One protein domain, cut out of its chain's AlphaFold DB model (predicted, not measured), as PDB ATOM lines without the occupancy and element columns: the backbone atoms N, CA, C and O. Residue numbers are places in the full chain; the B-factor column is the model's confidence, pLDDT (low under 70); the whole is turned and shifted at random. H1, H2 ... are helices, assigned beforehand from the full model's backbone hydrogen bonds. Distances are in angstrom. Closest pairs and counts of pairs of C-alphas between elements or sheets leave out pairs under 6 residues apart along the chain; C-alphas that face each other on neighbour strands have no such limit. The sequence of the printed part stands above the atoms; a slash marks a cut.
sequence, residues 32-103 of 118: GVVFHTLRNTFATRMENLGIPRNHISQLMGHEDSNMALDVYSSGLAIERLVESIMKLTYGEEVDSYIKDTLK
ATOM      1  N   GLY A  32      34.510 -19.252 -48.615       67.44
ATOM      2  CA  GLY A  32      33.276 -18.679 -48.073       67.44
ATOM      3  C   GLY A  32      32.993 -19.033 -46.610       67.44
ATOM      4  O   GLY A  32      32.201 -18.351 -45.965       67.44
ATOM      5  N   VAL A  33      33.654 -20.057 -46.051       68.06
ATOM      6  CA  VAL A  33      33.515 -20.401 -44.629       68.06
ATOM      7  C   VAL A  33      34.499 -19.547 -43.835       68.06
ATOM      8  O   VAL A  33      35.717 -19.767 -43.842       68.06
ATOM      9  N   VAL A  34      33.965 -18.525 -43.176       71.81
ATOM     10  CA  VAL A  34      34.712 -17.540 -42.388       71.81
ATOM     11  C   VAL A  34      34.195 -17.512 -40.953       71.81
ATOM     12  O   VAL A  34      33.198 -18.143 -40.612       71.81
ATOM     13  N   PHE A  35      34.859 -16.767 -40.073       71.19
ATOM     14  CA  PHE A  35      34.432 -16.687 -38.674       71.19
ATOM     15  C   PHE A  35      32.967 -16.240 -38.526       71.19
ATOM     16  O   PHE A  35      32.258 -16.760 -37.671       71.19
ATOM     17  N   HIS A  36      32.489 -15.355 -39.408       75.62
ATOM     18  CA  HIS A  36      31.086 -14.942 -39.437       75.62
ATOM     19  C   HIS A  36      30.122 -16.093 -39.738       75.62
ATOM     20  O   HIS A  36      29.093 -16.184 -39.080       75.62
ATOM     21  N   THR A  37      30.448 -17.006 -40.658       77.94
ATOM     22  CA  THR A  37      29.563 -18.144 -40.947       77.94
ATOM     23  C   THR A  37      29.530 -19.115 -39.775       77.94
ATOM     24  O   THR A  37      28.451 -19.526 -39.376       77.94
ATOM     25  N   LEU A  38      30.679 -19.400 -39.148       80.56
ATOM     26  CA  LEU A  38      30.736 -20.226 -37.932       80.56
ATOM     27  C   LEU A  38      29.897 -19.619 -36.799       80.56
ATOM     28  O   LEU A  38      29.124 -20.310 -36.139       80.56
ATOM     29  N   ARG A  39      30.047 -18.310 -36.593       80.44
ATOM     30  CA  ARG A  39      29.325 -17.539 -35.584       80.44
ATOM     31  C   ARG A  39      27.813 -17.552 -35.836       80.44
ATOM     32  O   ARG A  39      27.054 -17.726 -34.889       80.44
ATOM     33  N   ASN A  40      27.392 -17.420 -37.091       82.81
ATOM     34  CA  ASN A  40      25.986 -17.503 -37.480       82.81
ATOM     35  C   ASN A  40      25.435 -18.915 -37.262       82.81
ATOM     36  O   ASN A  40      24.397 -19.056 -36.628       82.81
ATOM     37  N   THR A  41      26.155 -19.959 -37.689       85.62
ATOM     38  CA  THR A  41      25.751 -21.354 -37.458       85.62
ATOM     39  C   THR A  41      25.571 -21.650 -35.969       85.62
ATOM     40  O   THR A  41      24.588 -22.282 -35.589       85.62
ATOM     41  N   PHE A  42      26.484 -21.169 -35.118       85.38
ATOM     42  CA  PHE A  42      26.366 -21.305 -33.664       85.38
ATOM     43  C   PHE A  42      25.102 -20.617 -33.131       85.38
ATOM     44  O   PHE A  42      24.320 -21.246 -32.420       85.38
ATOM     45  N   ALA A  43      24.878 -19.354 -33.503       84.44
ATOM     46  CA  ALA A  43      23.718 -18.588 -33.054       84.44
ATOM     47  C   ALA A  43      22.401 -19.231 -33.507       84.44
ATOM     48  O   ALA A  43      21.548 -19.510 -32.673       84.44
ATOM     49  N   THR A  44      22.273 -19.558 -34.796       87.44
ATOM     50  CA  THR A  44      21.081 -20.208 -35.357       87.44
ATOM     51  C   THR A  44      20.809 -21.554 -34.689       87.44
ATOM     52  O   THR A  44      19.661 -21.881 -34.407       87.44
ATOM     53  N   ARG A  45      21.845 -22.348 -34.387       86.06
ATOM     54  CA  ARG A  45      21.643 -23.635 -33.709       86.06
ATOM     55  C   ARG A  45      21.151 -23.459 -32.277       86.06
ATOM     56  O   ARG A  45      20.271 -24.198 -31.852       86.06
ATOM     57  N   MET A  46      21.684 -22.482 -31.552       86.75
ATOM     58  CA  MET A  46      21.232 -22.159 -30.199       86.75
ATOM     59  C   MET A  46      19.799 -21.606 -30.192       86.75
ATOM     60  O   MET A  46      19.004 -21.989 -29.337       86.75
ATOM     61  N   GLU A  47      19.440 -20.778 -31.174       86.38
ATOM     62  CA  GLU A  47      18.063 -20.302 -31.373       86.38
ATOM     63  C   GLU A  47      17.103 -21.464 -31.652       86.38
ATOM     64  O   GLU A  47      16.053 -21.555 -31.018       86.38
ATOM     65  N   ASN A  48      17.489 -22.406 -32.518       86.88
ATOM     66  CA  ASN A  48      16.695 -23.607 -32.809       86.88
ATOM     67  C   ASN A  48      16.515 -24.520 -31.583       86.88
ATOM     68  O   ASN A  48      15.547 -25.271 -31.513       86.88
ATOM     69  N   LEU A  49      17.428 -24.452 -30.610       86.81
ATOM     70  CA  LEU A  49      17.325 -25.145 -29.319       86.81
ATOM     71  C   LEU A  49      16.492 -24.365 -28.283       86.81
ATOM     72  O   LEU A  49      16.412 -24.771 -27.123       86.81
ATOM     73  N   GLY A  50      15.887 -23.241 -28.682       84.50
ATOM     74  CA  GLY A  50      15.071 -22.393 -27.818       84.50
ATOM     75  C   GLY A  50      15.881 -21.614 -26.782       84.50
ATOM     76  O   GLY A  50      15.331 -21.203 -25.760       84.50
ATOM     77  N   ILE A  51      17.190 -21.435 -26.998       84.38
ATOM     78  CA  ILE A  51      18.026 -20.672 -26.072       84.38
ATOM     79  C   ILE A  51      17.731 -19.171 -26.232       84.38
ATOM     80  O   ILE A  51      17.777 -18.651 -27.349       84.38
ATOM     81  N   PRO A  52      17.474 -18.446 -25.129       81.75
ATOM     82  CA  PRO A  52      17.244 -17.008 -25.164       81.75
ATOM     83  C   PRO A  52      18.397 -16.217 -25.802       81.75
ATOM     84  O   PRO A  52      19.577 -16.474 -25.552       81.75
ATOM     85  N   ARG A  53      18.065 -15.195 -26.602       77.44
ATOM     86  CA  ARG A  53      19.055 -14.417 -27.367       77.44
ATOM     87  C   ARG A  53      20.058 -13.659 -26.492       77.44
ATOM     88  O   ARG A  53      21.209 -13.510 -26.894       77.44
ATOM     89  N   ASN A  54      19.660 -13.254 -25.288       75.06
ATOM     90  CA  ASN A  54      20.558 -12.683 -24.280       75.06
ATOM     91  C   ASN A  54      21.642 -13.684 -23.833       75.06
ATOM     92  O   ASN A  54      22.798 -13.300 -23.694       75.06
ATOM     93  N   HIS A  55      21.313 -14.972 -23.670       77.50
ATOM     94  CA  HIS A  55      22.306 -16.005 -23.345       77.50
ATOM     95  C   HIS A  55      23.256 -16.229 -24.524       77.50
ATOM     96  O   HIS A  55      24.464 -16.346 -24.339       77.50
ATOM     97  N   ILE A  56      22.716 -16.266 -25.746       78.94
ATOM     98  CA  ILE A  56      23.507 -16.443 -26.969       78.94
ATOM     99  C   ILE A  56      24.506 -15.288 -27.134       78.94
ATOM    100  O   ILE A  56      25.680 -15.541 -27.397       78.94
ATOM    101  N   SER A  57      24.071 -14.042 -26.923       76.50
ATOM    102  CA  SER A  57      24.937 -12.861 -27.025       76.50
ATOM    103  C   SER A  57      26.089 -12.894 -26.014       76.50
ATOM    104  O   SER A  57      27.255 -12.745 -26.398       76.50
ATOM    105  N   GLN A  58      25.783 -13.232 -24.754       76.25
ATOM    106  CA  GLN A  58      26.778 -13.419 -23.692       76.25
ATOM    107  C   GLN A  58      27.771 -14.547 -24.009       76.25
ATOM    108  O   GLN A  58      28.981 -14.354 -23.896       76.25
ATOM    109  N   LEU A  59      27.292 -15.712 -24.466       77.50
ATOM    110  CA  LEU A  59      28.151 -16.842 -24.855       77.50
ATOM    111  C   LEU A  59      29.083 -16.495 -26.022       77.50
ATOM    112  O   LEU A  59      30.208 -16.988 -26.104       77.50
ATOM    113  N   MET A  60      28.624 -15.638 -26.930       76.19
ATOM    114  CA  MET A  60      29.402 -15.163 -28.071       76.19
ATOM    115  C   MET A  60      30.355 -14.012 -27.718       76.19
ATOM    116  O   MET A  60      31.137 -13.602 -28.582       76.19
ATOM    117  N   GLY A  61      30.298 -13.502 -26.482       68.75
ATOM    118  CA  GLY A  61      31.139 -12.412 -25.996       68.75
ATOM    119  C   GLY A  61      30.930 -11.107 -26.757       68.75
ATOM    120  O   GLY A  61      31.903 -10.402 -27.023       68.75
ATOM    121  N   HIS A  62      29.699 -10.813 -27.189       66.12
ATOM    122  CA  HIS A  62      29.384  -9.451 -27.616       66.12
ATOM    123  C   HIS A  62      29.210  -8.592 -26.372       66.12
ATOM    124  O   HIS A  62      28.572  -9.016 -25.410       66.12
ATOM    125  N   GLU A  63      29.765  -7.385 -26.405       52.31
ATOM    126  CA  GLU A  63      29.333  -6.338 -25.490       52.31
ATOM    127  C   GLU A  63      27.907  -5.964 -25.888       52.31
ATOM    128  O   GLU A  63      27.685  -5.217 -26.843       52.31
ATOM    129  N   ASP A  64      26.926  -6.535 -25.198       47.19
ATOM    130  CA  ASP A  64      25.591  -5.971 -25.231       47.19
ATOM    131  C   ASP A  64      25.699  -4.595 -24.567       47.19
ATOM    132  O   ASP A  64      25.971  -4.489 -23.373       47.19
ATOM    133  N   SER A  65      25.454  -3.527 -25.325       43.81
ATOM    134  CA  SER A  65      25.348  -2.137 -24.851       43.81
ATOM    135  C   SER A  65      24.162  -1.903 -23.896       43.81
ATOM    136  O   SER A  65      23.736  -0.773 -23.664       43.81
ATOM    137  N   ASN A  66      23.632  -2.973 -23.305       45.06
ATOM    138  CA  ASN A  66      22.705  -2.936 -22.198       45.06
ATOM    139  C   ASN A  66      23.513  -2.897 -20.902       45.06
ATOM    140  O   ASN A  66      23.840  -3.924 -20.313       45.06
ATOM    141  N   MET A  67      23.733  -1.671 -20.429       41.25
ATOM    142  CA  MET A  67      24.237  -1.291 -19.100       41.25
ATOM    143  C   MET A  67      23.577  -2.075 -17.936       41.25
ATOM    144  O   MET A  67      24.116  -2.152 -16.839       41.25
ATOM    145  N   ALA A  68      22.426  -2.711 -18.184       41.25
ATOM    146  CA  ALA A  68      21.768  -3.629 -17.265       41.25
ATOM    147  C   ALA A  68      22.600  -4.886 -16.936       41.25
ATOM    148  O   ALA A  68      22.504  -5.381 -15.822       41.25
ATOM    149  N   LEU A  69      23.441  -5.411 -17.836       41.84
ATOM    150  CA  LEU A  69      24.211  -6.633 -17.546       41.84
ATOM    151  C   LEU A  69      25.432  -6.397 -16.648       41.84
ATOM    152  O   LEU A  69      25.901  -7.333 -16.008       41.84
ATOM    153  N   ASP A  70      25.907  -5.154 -16.572       40.56
ATOM    154  CA  ASP A  70      27.037  -4.755 -15.726       40.56
ATOM    155  C   ASP A  70      26.622  -4.711 -14.240       40.56
ATOM    156  O   ASP A  70      27.349  -5.170 -13.359       40.56
ATOM    157  N   VAL A  71      25.374  -4.294 -13.969       42.09
ATOM    158  CA  VAL A  71      24.757  -4.292 -12.624       42.09
ATOM    159  C   VAL A  71      24.267  -5.691 -12.204       42.09
ATOM    160  O   VAL A  71      24.293  -6.021 -11.021       42.09
ATOM    161  N   TYR A  72      23.890  -6.545 -13.163       41.31
ATOM    162  CA  TYR A  72      23.577  -7.969 -12.942       41.31
ATOM    163  C   TYR A  72      24.797  -8.894 -13.131       41.31
ATOM    164  O   TYR A  72      24.643 -10.115 -13.198       41.31
ATOM    165  N   SER A  73      26.022  -8.351 -13.177       45.25
ATOM    166  CA  SER A  73      27.264  -9.145 -13.169       45.25
ATOM    167  C   SER A  73      27.515  -9.862 -11.831       45.25
ATOM    168  O   SER A  73      28.421 -10.686 -11.722       45.25
ATOM    169  N   SER A  74      26.610  -9.693 -10.862       45.62
ATOM    170  CA  SER A  74      26.307 -10.667  -9.806       45.62
ATOM    171  C   SER A  74      25.546 -11.910 -10.317       45.62
ATOM    172  O   SER A  74      24.866 -12.591  -9.557       45.62
ATOM    173  N   GLY A  75      25.697 -12.238 -11.602       45.12
ATOM    174  CA  GLY A  75      25.323 -13.506 -12.199       45.12
ATOM    175  C   GLY A  75      23.928 -13.518 -12.816       45.12
ATOM    176  O   GLY A  75      22.943 -13.866 -12.170       45.12
ATOM    177  N   LEU A  76      23.883 -13.459 -14.148       51.38
ATOM    178  CA  LEU A  76      23.233 -14.600 -14.783       51.38
ATOM    179  C   LEU A  76      24.054 -15.811 -14.324       51.38
ATOM    180  O   LEU A  76      25.231 -15.894 -14.678       51.38
ATOM    181  N   ALA A  77      23.507 -16.637 -13.422       59.59
ATOM    182  CA  ALA A  77      24.274 -17.702 -12.783       59.59
ATOM    183  C   ALA A  77      25.041 -18.450 -13.875       59.59
ATOM    184  O   ALA A  77      24.437 -18.857 -14.866       59.59
ATOM    185  N   ILE A  78      26.366 -18.571 -13.745       64.44
ATOM    186  CA  ILE A  78      27.218 -19.300 -14.702       64.44
ATOM    187  C   ILE A  78      26.561 -20.641 -15.063       64.44
ATOM    188  O   ILE A  78      26.575 -21.058 -16.214       64.44
ATOM    189  N   GLU A  79      25.877 -21.235 -14.089       68.12
ATOM    190  CA  GLU A  79      24.941 -22.352 -14.188       68.12
ATOM    191  C   GLU A  79      23.970 -22.269 -15.377       68.12
ATOM    192  O   GLU A  79      23.914 -23.201 -16.165       68.12
ATOM    193  N   ARG A  80      23.259 -21.158 -15.598       69.38
ATOM    194  CA  ARG A  80      22.319 -20.977 -16.720       69.38
ATOM    195  C   ARG A  80      23.007 -20.913 -18.079       69.38
ATOM    196  O   ARG A  80      22.468 -21.410 -19.073       69.38
ATOM    197  N   LEU A  81      24.197 -20.313 -18.146       72.69
ATOM    198  CA  LEU A  81      25.011 -20.317 -19.368       72.69
ATOM    199  C   LEU A  81      25.565 -21.720 -19.642       72.69
ATOM    200  O   LEU A  81      25.581 -22.159 -20.794       72.69
ATOM    201  N   VAL A  82      25.942 -22.446 -18.588       76.75
ATOM    202  CA  VAL A  82      26.362 -23.849 -18.650       76.75
ATOM    203  C   VAL A  82      25.198 -24.742 -19.094       76.75
ATOM    204  O   VAL A  82      25.353 -25.518 -20.027       76.75
ATOM    205  N   GLU A  83      24.000 -24.592 -18.535       80.06
ATOM    206  CA  GLU A  83      22.797 -25.304 -18.991       80.06
ATOM    207  C   GLU A  83      22.520 -25.040 -20.475       80.06
ATOM    208  O   GLU A  83      22.169 -25.950 -21.228       80.06
ATOM    209  N   SER A  84      22.707 -23.792 -20.911       82.00
ATOM    210  CA  SER A  84      22.495 -23.397 -22.303       82.00
ATOM    211  C   SER A  84      23.520 -24.041 -23.239       82.00
ATOM    212  O   SER A  84      23.134 -24.573 -24.278       82.00
ATOM    213  N   ILE A  85      24.810 -24.048 -22.874       82.12
ATOM    214  CA  ILE A  85      25.854 -24.691 -23.690       82.12
ATOM    215  C   ILE A  85      25.726 -26.220 -23.673       82.12
ATOM    216  O   ILE A  85      26.015 -26.858 -24.677       82.12
ATOM    217  N   MET A  86      25.254 -26.822 -22.575       84.00
ATOM    218  CA  MET A  86      25.076 -28.276 -22.466       84.00
ATOM    219  C   MET A  86      23.975 -28.823 -23.379       84.00
ATOM    220  O   MET A  86      24.013 -29.997 -23.733       84.00
ATOM    221  N   LYS A  87      23.014 -27.987 -23.787       85.31
ATOM    222  CA  LYS A  87      21.990 -28.359 -24.778       85.31
ATOM    223  C   LYS A  87      22.537 -28.409 -26.206       85.31
ATOM    224  O   LYS A  87      21.895 -28.983 -27.084       85.31
ATOM    225  N   LEU A  88      23.693 -27.796 -26.460       86.69
ATOM    226  CA  LEU A  88      24.292 -27.743 -27.783       86.69
ATOM    227  C   LEU A  88      24.989 -29.065 -28.108       86.69
ATOM    228  O   LEU A  88      25.974 -29.431 -27.475       86.69
ATOM    229  N   THR A  89      24.510 -29.737 -29.150       85.62
ATOM    230  CA  THR A  89      25.128 -30.944 -29.712       85.62
ATOM    231  C   THR A  89      25.370 -30.759 -31.205       85.62
ATOM    232  O   THR A  89      24.529 -30.188 -31.908       85.62
ATOM    233  N   TYR A  90      26.513 -31.235 -31.698       85.25
ATOM    234  CA  TYR A  90      26.830 -31.306 -33.126       85.25
ATOM    235  C   TYR A  90      26.813 -32.741 -33.673       85.25
ATOM    236  O   TYR A  90      27.122 -32.936 -34.847       85.25
ATOM    237  N   GLY A  91      26.382 -33.709 -32.859       88.50
ATOM    238  CA  GLY A  91      26.445 -35.143 -33.143       88.50
ATOM    239  C   GLY A  91      27.535 -35.831 -32.319       88.50
ATOM    240  O   GLY A  91      28.487 -35.191 -31.874       88.50
ATOM    241  N   GLU A  92      27.393 -37.143 -32.116       86.94
ATOM    242  CA  GLU A  92      28.228 -37.917 -31.184       86.94
ATOM    243  C   GLU A  92      29.729 -37.812 -31.479       86.94
ATOM    244  O   GLU A  92      30.529 -37.625 -30.563       86.94
ATOM    245  N   GLU A  93      30.109 -37.867 -32.757       88.31
ATOM    246  CA  GLU A  93      31.506 -37.790 -33.194       88.31
ATOM    247  C   GLU A  93      32.152 -36.448 -32.814       88.31
ATOM    248  O   GLU A  93      33.207 -36.401 -32.174       88.31
ATOM    249  N   VAL A  94      31.489 -35.341 -33.163       85.75
ATOM    250  CA  VAL A  94      31.987 -33.984 -32.899       85.75
ATOM    251  C   VAL A  94      32.003 -33.703 -31.398       85.75
ATOM    252  O   VAL A  94      32.979 -33.161 -30.874       85.75
ATOM    253  N   ASP A  95      30.954 -34.112 -30.689       87.12
ATOM    254  CA  ASP A  95      30.839 -33.905 -29.250       87.12
ATOM    255  C   ASP A  95      31.903 -34.708 -28.483       87.12
ATOM    256  O   ASP A  95      32.477 -34.198 -27.514       87.12
ATOM    257  N   SER A  96      32.217 -35.936 -28.921       88.38
ATOM    258  CA  SER A  96      33.316 -36.731 -28.356       88.38
ATOM    259  C   SER A  96      34.658 -36.041 -28.573       88.38
ATOM    260  O   SER A  96      35.411 -35.843 -27.620       88.38
ATOM    261  N   TYR A  97      34.923 -35.577 -29.798       87.56
ATOM    262  CA  TYR A  97      36.162 -34.872 -30.122       87.56
ATOM    263  C   TYR A  97      36.365 -33.614 -29.261       87.56
ATOM    264  O   TYR A  97      37.466 -33.358 -28.756       87.56
ATOM    265  N   ILE A  98      35.301 -32.833 -29.042       85.62
ATOM    266  CA  ILE A  98      35.337 -31.652 -28.168       85.62
ATOM    267  C   ILE A  98      35.653 -32.068 -26.727       85.62
ATOM    268  O   ILE A  98      36.550 -31.486 -26.107       85.62
ATOM    269  N   LYS A  99      34.964 -33.083 -26.190       86.19
ATOM    270  CA  LYS A  99      35.190 -33.585 -24.823       86.19
ATOM    271  C   LYS A  99      36.626 -34.067 -24.628       86.19
ATOM    272  O   LYS A  99      37.244 -33.730 -23.615       86.19
ATOM    273  N   ASP A 100      37.176 -34.797 -25.589       87.56
ATOM    274  CA  ASP A 100      38.548 -35.304 -25.528       87.56
ATOM    275  C   ASP A 100      39.571 -34.170 -25.600       87.56
ATOM    276  O   ASP A 100      40.523 -34.129 -24.817       87.56
ATOM    277  N   THR A 101      39.330 -33.176 -26.457       86.06
ATOM    278  CA  THR A 101      40.160 -31.965 -26.531       86.06
ATOM    279  C   THR A 101      40.162 -31.199 -25.203       86.06
ATOM    280  O   THR A 101      41.223 -30.789 -24.724       86.06
ATOM    281  N   LEU A 102      38.998 -31.044 -24.562       81.69
ATOM    282  CA  LEU A 102      38.873 -30.376 -23.263       81.69
ATOM    283  C   LEU A 102      39.582 -31.151 -22.143       81.69
ATOM    284  O   LEU A 102      40.298 -30.542 -21.346       81.69
ATOM    285  N   LYS A 103      39.452 -32.482 -22.102       82.94
ATOM    286  CA  LYS A 103      40.182 -33.339 -21.148       82.94
ATOM    287  C   LYS A 103      41.697 -33.204 -21.313       82.94
ATOM    288  O   LYS A 103      42.407 -33.031 -20.325       82.94
TER     289      LYS A 103
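What this domain is: This is residues 32 to 103 of the 118 residues of the protein "Tyr recombinase domain-containing protein" of Candidatus Lambdaproteobacteria bacterium (UniProt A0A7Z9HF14). The longest helix, H1, packs with residues 43 to 47 on short H2; H2 and H4 lie nearest the middle, while H3 and H5 sit at opposite far ends, touching no helix. The printed part, 72 residues with five named helices, H1 to H5 in order, and no named strand, is all helix. It is only just loose, close to compact: radius of gyration of the C-alphas 13.8 A, spans 40 by 31 by 22 A.

Where its parts are: H1, residues 35 to 48, begins at C-alpha (34.432, -16.687, -38.674) and is 19.9 A long. H2 is residues 53 to 59, 9.7 A; H4, 78 to 86, 12.1 A; H3, 68 to 71, 5.6 A. H5, residues 92 to 103, 16.3 A, ends at C-alpha (40.182, -33.339, -21.148).

How they stand to each other: H1 touches H2, closest C-alphas Ala 43 and Ile 56, 6.5 A, at a steep tilt of 48 degrees, opposite ways. H2 and H4 only just touch, with 3 pairs of C-alphas within 8 A, closest His 55 and Leu 81, 6.5 A, about perpendicular at 83 degrees. H1 and H4 are only just apart, closest 8.1 A. In H1, H2, H4 and H5 every O i to N i+4 pair is within hydrogen-bond range; H3 is too short for one.

The domain as a whole: The farthest C-alphas, Val 71 and Glu 93, are 39.9 A apart. The printed part has no cut and no long link. Residues 32 to 33 and 61 to 80 have pLDDT under 70.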